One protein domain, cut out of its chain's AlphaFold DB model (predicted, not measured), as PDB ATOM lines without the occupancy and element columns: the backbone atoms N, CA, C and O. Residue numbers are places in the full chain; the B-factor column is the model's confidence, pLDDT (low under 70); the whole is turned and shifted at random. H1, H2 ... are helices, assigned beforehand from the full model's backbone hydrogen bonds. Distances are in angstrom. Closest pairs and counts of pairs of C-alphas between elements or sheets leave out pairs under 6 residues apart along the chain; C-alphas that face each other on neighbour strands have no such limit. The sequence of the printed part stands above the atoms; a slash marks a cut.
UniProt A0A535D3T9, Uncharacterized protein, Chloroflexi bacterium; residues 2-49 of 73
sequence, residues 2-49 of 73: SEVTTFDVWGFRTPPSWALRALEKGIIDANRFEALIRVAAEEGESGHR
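Overview. This is residues 2 to 49 of the 73 residues of an uncharacterized protein of Chloroflexi bacterium (UniProt A0A535D3T9). Two helices form a lopsided helical hairpin, the short H1 turning back through a tight link into the longer H2. The long unnamed lead, residues 2 to 16, passes the far end of H2 on its way to H1, so that the backbone traces a loose, drawn-out ring, and the two ends of the printed part lead away from that end of H2 to opposite sides. The printed part has 48 residues, with H1 and then H2 along the chain and no named strand; the class is all helix, though under half of the residues, 22 of 48, are in named elements. It is only just loose, close to compact, with a radius of gyration of the C-alphas of 11.6 A and spans of 34 by 27 by 17 A.

Along the chain. The printed part begins at Ser 2, with its C-alpha at (5.782, -2.904, -34.801), and residues 2 to 16 hold no named element. H1 is residues 17 to 24, 10.7 A from first to last C-alpha, and starts at C-alpha 17 at (26.385, -8.758, -52.500). H2 is residues 30 to 43, 20.1 A long, and ends at C-alpha 43 at (18.291, -19.412, -39.159).

Arrangement. H1 and H2 are a helical hairpin and run opposite ways at a shallow tilt of 26 degrees. They only just touch, with 3 pairs of C-alphas within 8 A; the closest C-alphas are those of Leu 23 and Ala 30, 6.8 A apart. H2 touches H1 with residues 30 to 33 alone. Their centres are 13.2 A apart. In H1 and H2 every O i to N i+4 pair is within hydrogen-bond range.

Size, cuts and confidence. The two C-alphas farthest apart are those of Ser 2 and Lys 25, 36.1 A. The printed part has no cut, and the link from H1 to H2, 5 residues, is tight. The mean pLDDT of the printed part is 70.2; residues 2 to 15 and 41 to 49, of which 41 to 43 belong to H2, are under 70.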
ATOM      1  N   SER A   2       4.823  -3.284 -33.763       47.56
ATOM      2  CA  SER A   2       5.782  -2.904 -34.801       47.56
ATOM      3  C   SER A   2       5.831  -4.008 -35.849       47.56
ATOM      4  O   SER A   2       6.187  -5.142 -35.535       47.56
ATOM      5  N   GLU A   3       5.410  -3.668 -37.062       49.22
ATOM      6  CA  GLU A   3       5.410  -4.526 -38.241       49.22
ATOM      7  C   GLU A   3       6.838  -5.006 -38.521       49.22
ATOM      8  O   GLU A   3       7.695  -4.242 -38.967       49.22
ATOM      9  N   VAL A   4       7.109  -6.278 -38.229       52.75
ATOM     10  CA  VAL A   4       8.344  -6.944 -38.646       52.75
ATOM     11  C   VAL A   4       8.228  -7.156 -40.151       52.75
ATOM     12  O   VAL A   4       7.701  -8.157 -40.627       52.75
ATOM     13  N   THR A   5       8.629  -6.140 -40.912       55.00
ATOM     14  CA  THR A   5       8.720  -6.238 -42.369       55.00
ATOM     15  C   THR A   5       9.704  -7.354 -42.725       55.00
ATOM     16  O   THR A   5      10.754  -7.483 -42.099       55.00
ATOM     17  N   THR A   6       9.365  -8.147 -43.742       52.41
ATOM     18  CA  THR A   6      10.034  -9.366 -44.255       52.41
ATOM     19  C   THR A   6      11.522  -9.201 -44.645       52.41
ATOM     20  O   THR A   6      12.130 -10.090 -45.231       52.41
ATOM     21  N   PHE A   7      12.129  -8.060 -44.326       49.47
ATOM     22  CA  PHE A   7      13.504  -7.671 -44.621       49.47
ATOM     23  C   PHE A   7      14.480  -7.869 -43.447       49.47
ATOM     24  O   PHE A   7      15.682  -7.686 -43.633       49.47
ATOM     25  N   ASP A   8      14.008  -8.259 -42.258       46.66
ATOM     26  CA  ASP A   8      14.821  -8.359 -41.027       46.66
ATOM     27  C   ASP A   8      15.349  -9.777 -40.747       46.66
ATOM     28  O   ASP A   8      15.298 -10.324 -39.652       46.66
ATOM     29  N   VAL A   9      15.797 -10.416 -41.817       53.34
ATOM     30  CA  VAL A   9      15.849 -11.873 -41.942       53.34
ATOM     31  C   VAL A   9      17.282 -12.415 -41.774       53.34
ATOM     32  O   VAL A   9      17.473 -13.568 -41.446       53.34
ATOM     33  N   TRP A  10      18.323 -11.585 -41.902       52.31
ATOM     34  CA  TRP A  10      19.732 -12.033 -41.818       52.31
ATOM     35  C   TRP A  10      20.555 -11.333 -40.721       52.31
ATOM     36  O   TRP A  10      21.778 -11.478 -40.682       52.31
ATOM     37  N   GLY A  11      19.940 -10.456 -39.918       54.88
ATOM     38  CA  GLY A  11      20.677  -9.419 -39.174       54.88
ATOM     39  C   GLY A  11      21.387  -8.398 -40.087       54.88
ATOM     40  O   GLY A  11      22.110  -7.521 -39.618       54.88
ATOM     41  N   PHE A  12      21.168  -8.496 -41.400       53.59
ATOM     42  CA  PHE A  12      21.544  -7.526 -42.415       53.59
ATOM     43  C   PHE A  12      20.268  -7.113 -43.141       53.59
ATOM     44  O   PHE A  12      19.589  -7.956 -43.720       53.59
ATOM     45  N   ARG A  13      19.978  -5.806 -43.157       54.62
ATOM     46  CA  ARG A  13      18.860  -5.210 -43.915       54.62
ATOM     47  C   ARG A  13      18.941  -5.464 -45.427       54.62
ATOM     48  O   ARG A  13      18.009  -5.146 -46.156       54.62
ATOM     49  N   THR A  14      20.069  -5.979 -45.912       59.25
ATOM     50  CA  THR A  14      20.366  -6.186 -47.326       59.25
ATOM     51  C   THR A  14      20.929  -7.589 -47.564       59.25
ATOM     52  O   THR A  14      21.828  -8.021 -46.833       59.25
ATOM     53  N   PRO A  15      20.447  -8.313 -48.595       68.50
ATOM     54  CA  PRO A  15      21.034  -9.590 -48.978       68.50
ATOM     55  C   PRO A  15      22.515  -9.395 -49.342       68.50
ATOM     56  O   PRO A  15      22.903  -8.338 -49.855       68.50
ATOM     57  N   PRO A  16      23.372 -10.397 -49.095       77.75
ATOM     58  CA  PRO A  16      24.797 -10.253 -49.337       77.75
ATOM     59  C   PRO A  16      25.081 -10.044 -50.831       77.75
ATOM     60  O   PRO A  16      24.468 -10.664 -51.701       77.75
ATOM     61  N   SER A  17      26.069  -9.200 -51.132       80.56
ATOM     62  CA  SER A  17      26.385  -8.758 -52.500       80.56
ATOM     63  C   SER A  17      26.712  -9.895 -53.474       80.56
ATOM     64  O   SER A  17      26.488  -9.760 -54.676       80.56
ATOM     65  N   TRP A  18      27.210 -11.034 -52.982       84.56
ATOM     66  CA  TRP A  18      27.455 -12.213 -53.815       84.56
ATOM     67  C   TRP A  18      26.156 -12.843 -54.333       84.56
ATOM     68  O   TRP A  18      26.144 -13.332 -55.459       84.56
ATOM     69  N   ALA A  19      25.074 -12.814 -53.547       84.25
ATOM     70  CA  ALA A  19      23.806 -13.448 -53.900       84.25
ATOM     71  C   ALA A  19      23.083 -12.642 -54.986       84.25
ATOM     72  O   ALA A  19      22.621 -13.215 -55.968       84.25
ATOM     73  N   LEU A  20      23.099 -11.308 -54.869       85.44
ATOM     74  CA  LEU A  20      22.595 -10.406 -55.911       85.44
ATOM     75  C   LEU A  20      23.353 -10.589 -57.230       85.44
ATOM     76  O   LEU A  20      22.743 -10.738 -58.284       85.44
ATOM     77  N   ARG A  21      24.689 -10.665 -57.169       87.88
ATOM     78  CA  ARG A  21      25.517 -10.912 -58.359       87.88
ATOM     79  C   ARG A  21      25.293 -12.298 -58.962       87.88
ATOM     80  O   ARG A  21      25.425 -12.456 -60.168       87.88
ATOM     81  N   ALA A  22      25.012 -13.312 -58.146       88.00
ATOM     82  CA  ALA A  22      24.719 -14.654 -58.639       88.00
ATOM     83  C   ALA A  22      23.377 -14.702 -59.384       88.00
ATOM     84  O   ALA A  22      23.297 -15.365 -60.417       88.00
ATOM     85  N   LEU A  23      22.368 -13.972 -58.894       88.06
ATOM     86  CA  LEU A  23      21.077 -13.810 -59.564       88.06
ATOM     87  C   LEU A  23      21.231 -13.049 -60.888       88.06
ATOM     88  O   LEU A  23      20.767 -13.519 -61.920       88.06
ATOM     89  N   GLU A  24      21.952 -11.924 -60.882       91.06
ATOM     90  CA  GLU A  24      22.231 -11.128 -62.088       91.06
ATOM     91  C   GLU A  24      22.960 -11.944 -63.166       91.06
ATOM     92  O   GLU A  24      22.675 -11.827 -64.354       91.06
ATOM     93  N   LYS A  25      23.882 -12.818 -62.749       93.31
ATOM     94  CA  LYS A  25      24.613 -13.717 -63.651       93.31
ATOM     95  C   LYS A  25      23.821 -14.957 -64.075       93.31
ATOM     96  O   LYS A  25      24.368 -15.770 -64.817       93.31
ATOM     97  N   GLY A  26      22.598 -15.148 -63.575       89.31
ATOM     98  CA  GLY A  26      21.794 -16.345 -63.836       89.31
ATOM     99  C   GLY A  26      22.412 -17.639 -63.296       89.31
ATOM    100  O   GLY A  26      22.102 -18.719 -63.782       89.31
ATOM    101  N   ILE A  27      23.315 -17.551 -62.312       92.75
ATOM    102  CA  ILE A  27      23.925 -18.723 -61.655       92.75
ATOM    103  C   ILE A  27      22.904 -19.397 -60.729       92.75
ATOM    104  O   ILE A  27      22.967 -20.601 -60.486       92.75
ATOM    105  N   ILE A  28      21.977 -18.605 -60.191       90.00
ATOM    106  CA  ILE A  28      20.851 -19.066 -59.387       90.00
ATOM    107  C   ILE A  28      19.558 -18.485 -59.952       90.00
ATOM    108  O   ILE A  28      19.519 -17.325 -60.354       90.00
ATOM    109  N   ASP A  29      18.501 -19.288 -59.935       89.88
ATOM    110  CA  ASP A  29      17.167 -18.850 -60.336       89.88
ATOM    111  C   ASP A  29      16.518 -17.970 -59.260       89.88
ATOM    112  O   ASP A  29      16.828 -18.091 -58.069       89.88
ATOM    113  N   ALA A  30      15.543 -17.148 -59.660       85.94
ATOM    114  CA  ALA A  30      14.785 -16.289 -58.746       85.94
ATOM    115  C   ALA A  30      14.139 -17.088 -57.598       85.94
ATOM    116  O   ALA A  30      14.304 -16.739 -56.431       85.94
ATOM    117  N   ASN A  31      13.530 -18.237 -57.908       88.19
ATOM    118  CA  ASN A  31      12.927 -19.122 -56.904       88.19
ATOM    119  C   ASN A  31      13.952 -19.617 -55.872       88.19
ATOM    120  O   ASN A  31      13.660 -19.742 -54.683       88.19
ATOM    121  N   ARG A  32      15.179 -19.897 -56.325       85.81
ATOM    122  CA  ARG A  32      16.266 -20.369 -55.463       85.81
ATOM    123  C   ARG A  32      16.818 -19.238 -54.599       85.81
ATOM    124  O   ARG A  32      17.158 -19.470 -53.443       85.81
ATOM    125  N   PHE A  33      16.887 -18.027 -55.143       86.69
ATOM    126  CA  PHE A  33      17.259 -16.827 -54.400       86.69
ATOM    127  C   PHE A  33      16.244 -16.515 -53.288       86.69
ATOM    128  O   PHE A  33      16.642 -16.316 -52.141       86.69
ATOM    129  N   GLU A  34      14.945 -16.574 -53.584       84.06
ATOM    130  CA  GLU A  34      13.884 -16.388 -52.588       84.06
ATOM    131  C   GLU A  34      13.912 -17.457 -51.490       84.06
ATOM    132  O   GLU A  34      13.785 -17.132 -50.308       84.06
ATOM    133  N   ALA A  35      14.140 -18.724 -51.852       84.94
ATOM    134  CA  ALA A  35      14.277 -19.806 -50.879       84.94
ATOM    135  C   ALA A  35      15.469 -19.583 -49.934       84.94
ATOM    136  O   ALA A  35      15.337 -19.773 -48.728       84.94
ATOM    137  N   LEU A  36      16.614 -19.127 -50.455       79.62
ATOM    138  CA  LEU A  36      17.784 -18.799 -49.635       79.62
ATOM    139  C   LEU A  36      17.511 -17.637 -48.678       79.62
ATOM    140  O   LEU A  36      17.959 -17.679 -47.534       79.62
ATOM    141  N   ILE A  37      16.770 -16.618 -49.127       78.56
ATOM    142  CA  ILE A  37      16.345 -15.517 -48.260       78.56
ATOM    143  C   ILE A  37      15.475 -16.052 -47.120       78.56
ATOM    144  O   ILE A  37      15.749 -15.716 -45.973       78.56
ATOM    145  N   ARG A  38      14.484 -16.904 -47.415       79.19
ATOM    146  CA  ARG A  38      13.591 -17.495 -46.403       79.19
ATOM    147  C   ARG A  38      14.332 -18.366 -45.392       79.19
ATOM    148  O   ARG A  38      14.142 -18.183 -44.202       79.19
ATOM    149  N   VAL A  39      15.215 -19.257 -45.844       76.38
ATOM    150  CA  VAL A  39      15.968 -20.150 -44.941       76.38
ATOM    151  C   VAL A  39      16.809 -19.353 -43.952       76.38
ATOM    152  O   VAL A  39      16.829 -19.640 -42.762       76.38
ATOM    153  N   ALA A  40      17.478 -18.310 -44.421       70.12
ATOM    154  CA  ALA A  40      18.269 -17.488 -43.525       70.12
ATOM    155  C   ALA A  40      17.427 -16.627 -42.573       70.12
ATOM    156  O   ALA A  40      17.929 -16.323 -41.496       70.12
ATOM    157  N   ALA A  41      16.171 -16.310 -42.934       67.50
ATOM    158  CA  ALA A  41      15.171 -15.683 -42.050       67.50
ATOM    159  C   ALA A  41      15.002 -16.482 -40.774       67.50
ATOM    160  O   ALA A  41      14.974 -15.945 -39.672       67.50
ATOM    161  N   GLU A  42      14.870 -17.784 -40.982       66.56
ATOM    162  CA  GLU A  42      14.561 -18.766 -39.966       66.56
ATOM    163  C   GLU A  42      15.830 -19.113 -39.168       66.56
ATOM    164  O   GLU A  42      15.779 -19.266 -37.951       66.56
ATOM    165  N   GLU A  43      17.001 -19.149 -39.818       60.69
ATOM    166  CA  GLU A  43      18.291 -19.412 -39.159       60.69
ATOM    167  C   GLU A  43      18.875 -18.204 -38.393       60.69
ATOM    168  O   GLU A  43      19.820 -18.371 -37.615       60.69
ATOM    169  N   GLY A  44      18.325 -16.993 -38.560       53.66
ATOM    170  CA  GLY A  44      18.758 -15.776 -37.860       53.66
ATOM    171  C   GLY A  44      18.685 -15.859 -36.326       53.66
ATOM    172  O   GLY A  44      19.455 -15.182 -35.642       53.66
ATOM    173  N   GLU A  45      17.838 -16.735 -35.774       50.84
ATOM    174  CA  GLU A  45      17.750 -17.007 -34.328       50.84
ATOM    175  C   GLU A  45      18.756 -18.058 -33.831       50.84
ATOM    176  O   GLU A  45      19.084 -18.105 -32.646       50.84
ATOM    177  N   SER A  46      19.307 -18.887 -34.718       48.50
ATOM    178  CA  SER A  46      20.228 -19.978 -34.368       48.50
ATOM    179  C   SER A  46      21.637 -19.660 -34.860       48.50
ATOM    180  O   SER A  46      22.287 -20.414 -35.584       48.50
ATOM    181  N   GLY A  47      22.137 -18.498 -34.443       47.91
ATOM    182  CA  GLY A  47      23.464 -18.005 -34.782       47.91
ATOM    183  C   GLY A  47      24.592 -18.857 -34.206       47.91
ATOM    184  O   GLY A  47      25.261 -18.425 -33.277       47.91
ATOM    185  N   HIS A  48      24.878 -20.026 -34.775       47.12
ATOM    186  CA  HIS A  48      26.086 -20.803 -34.501       47.12
ATOM    187  C   HIS A  48      26.724 -21.242 -35.820       47.12
ATOM    188  O   HIS A  48      26.533 -22.350 -36.307       47.12
ATOM    189  N   ARG A  49      27.580 -20.382 -36.382       55.69
ATOM    190  CA  ARG A  49      28.659 -20.854 -37.258       55.69
ATOM    191  C   ARG A  49      29.794 -21.351 -36.366       55.69
ATOM    192  O   ARG A  49      30.538 -20.510 -35.855       55.69
TER     193      ARG A  49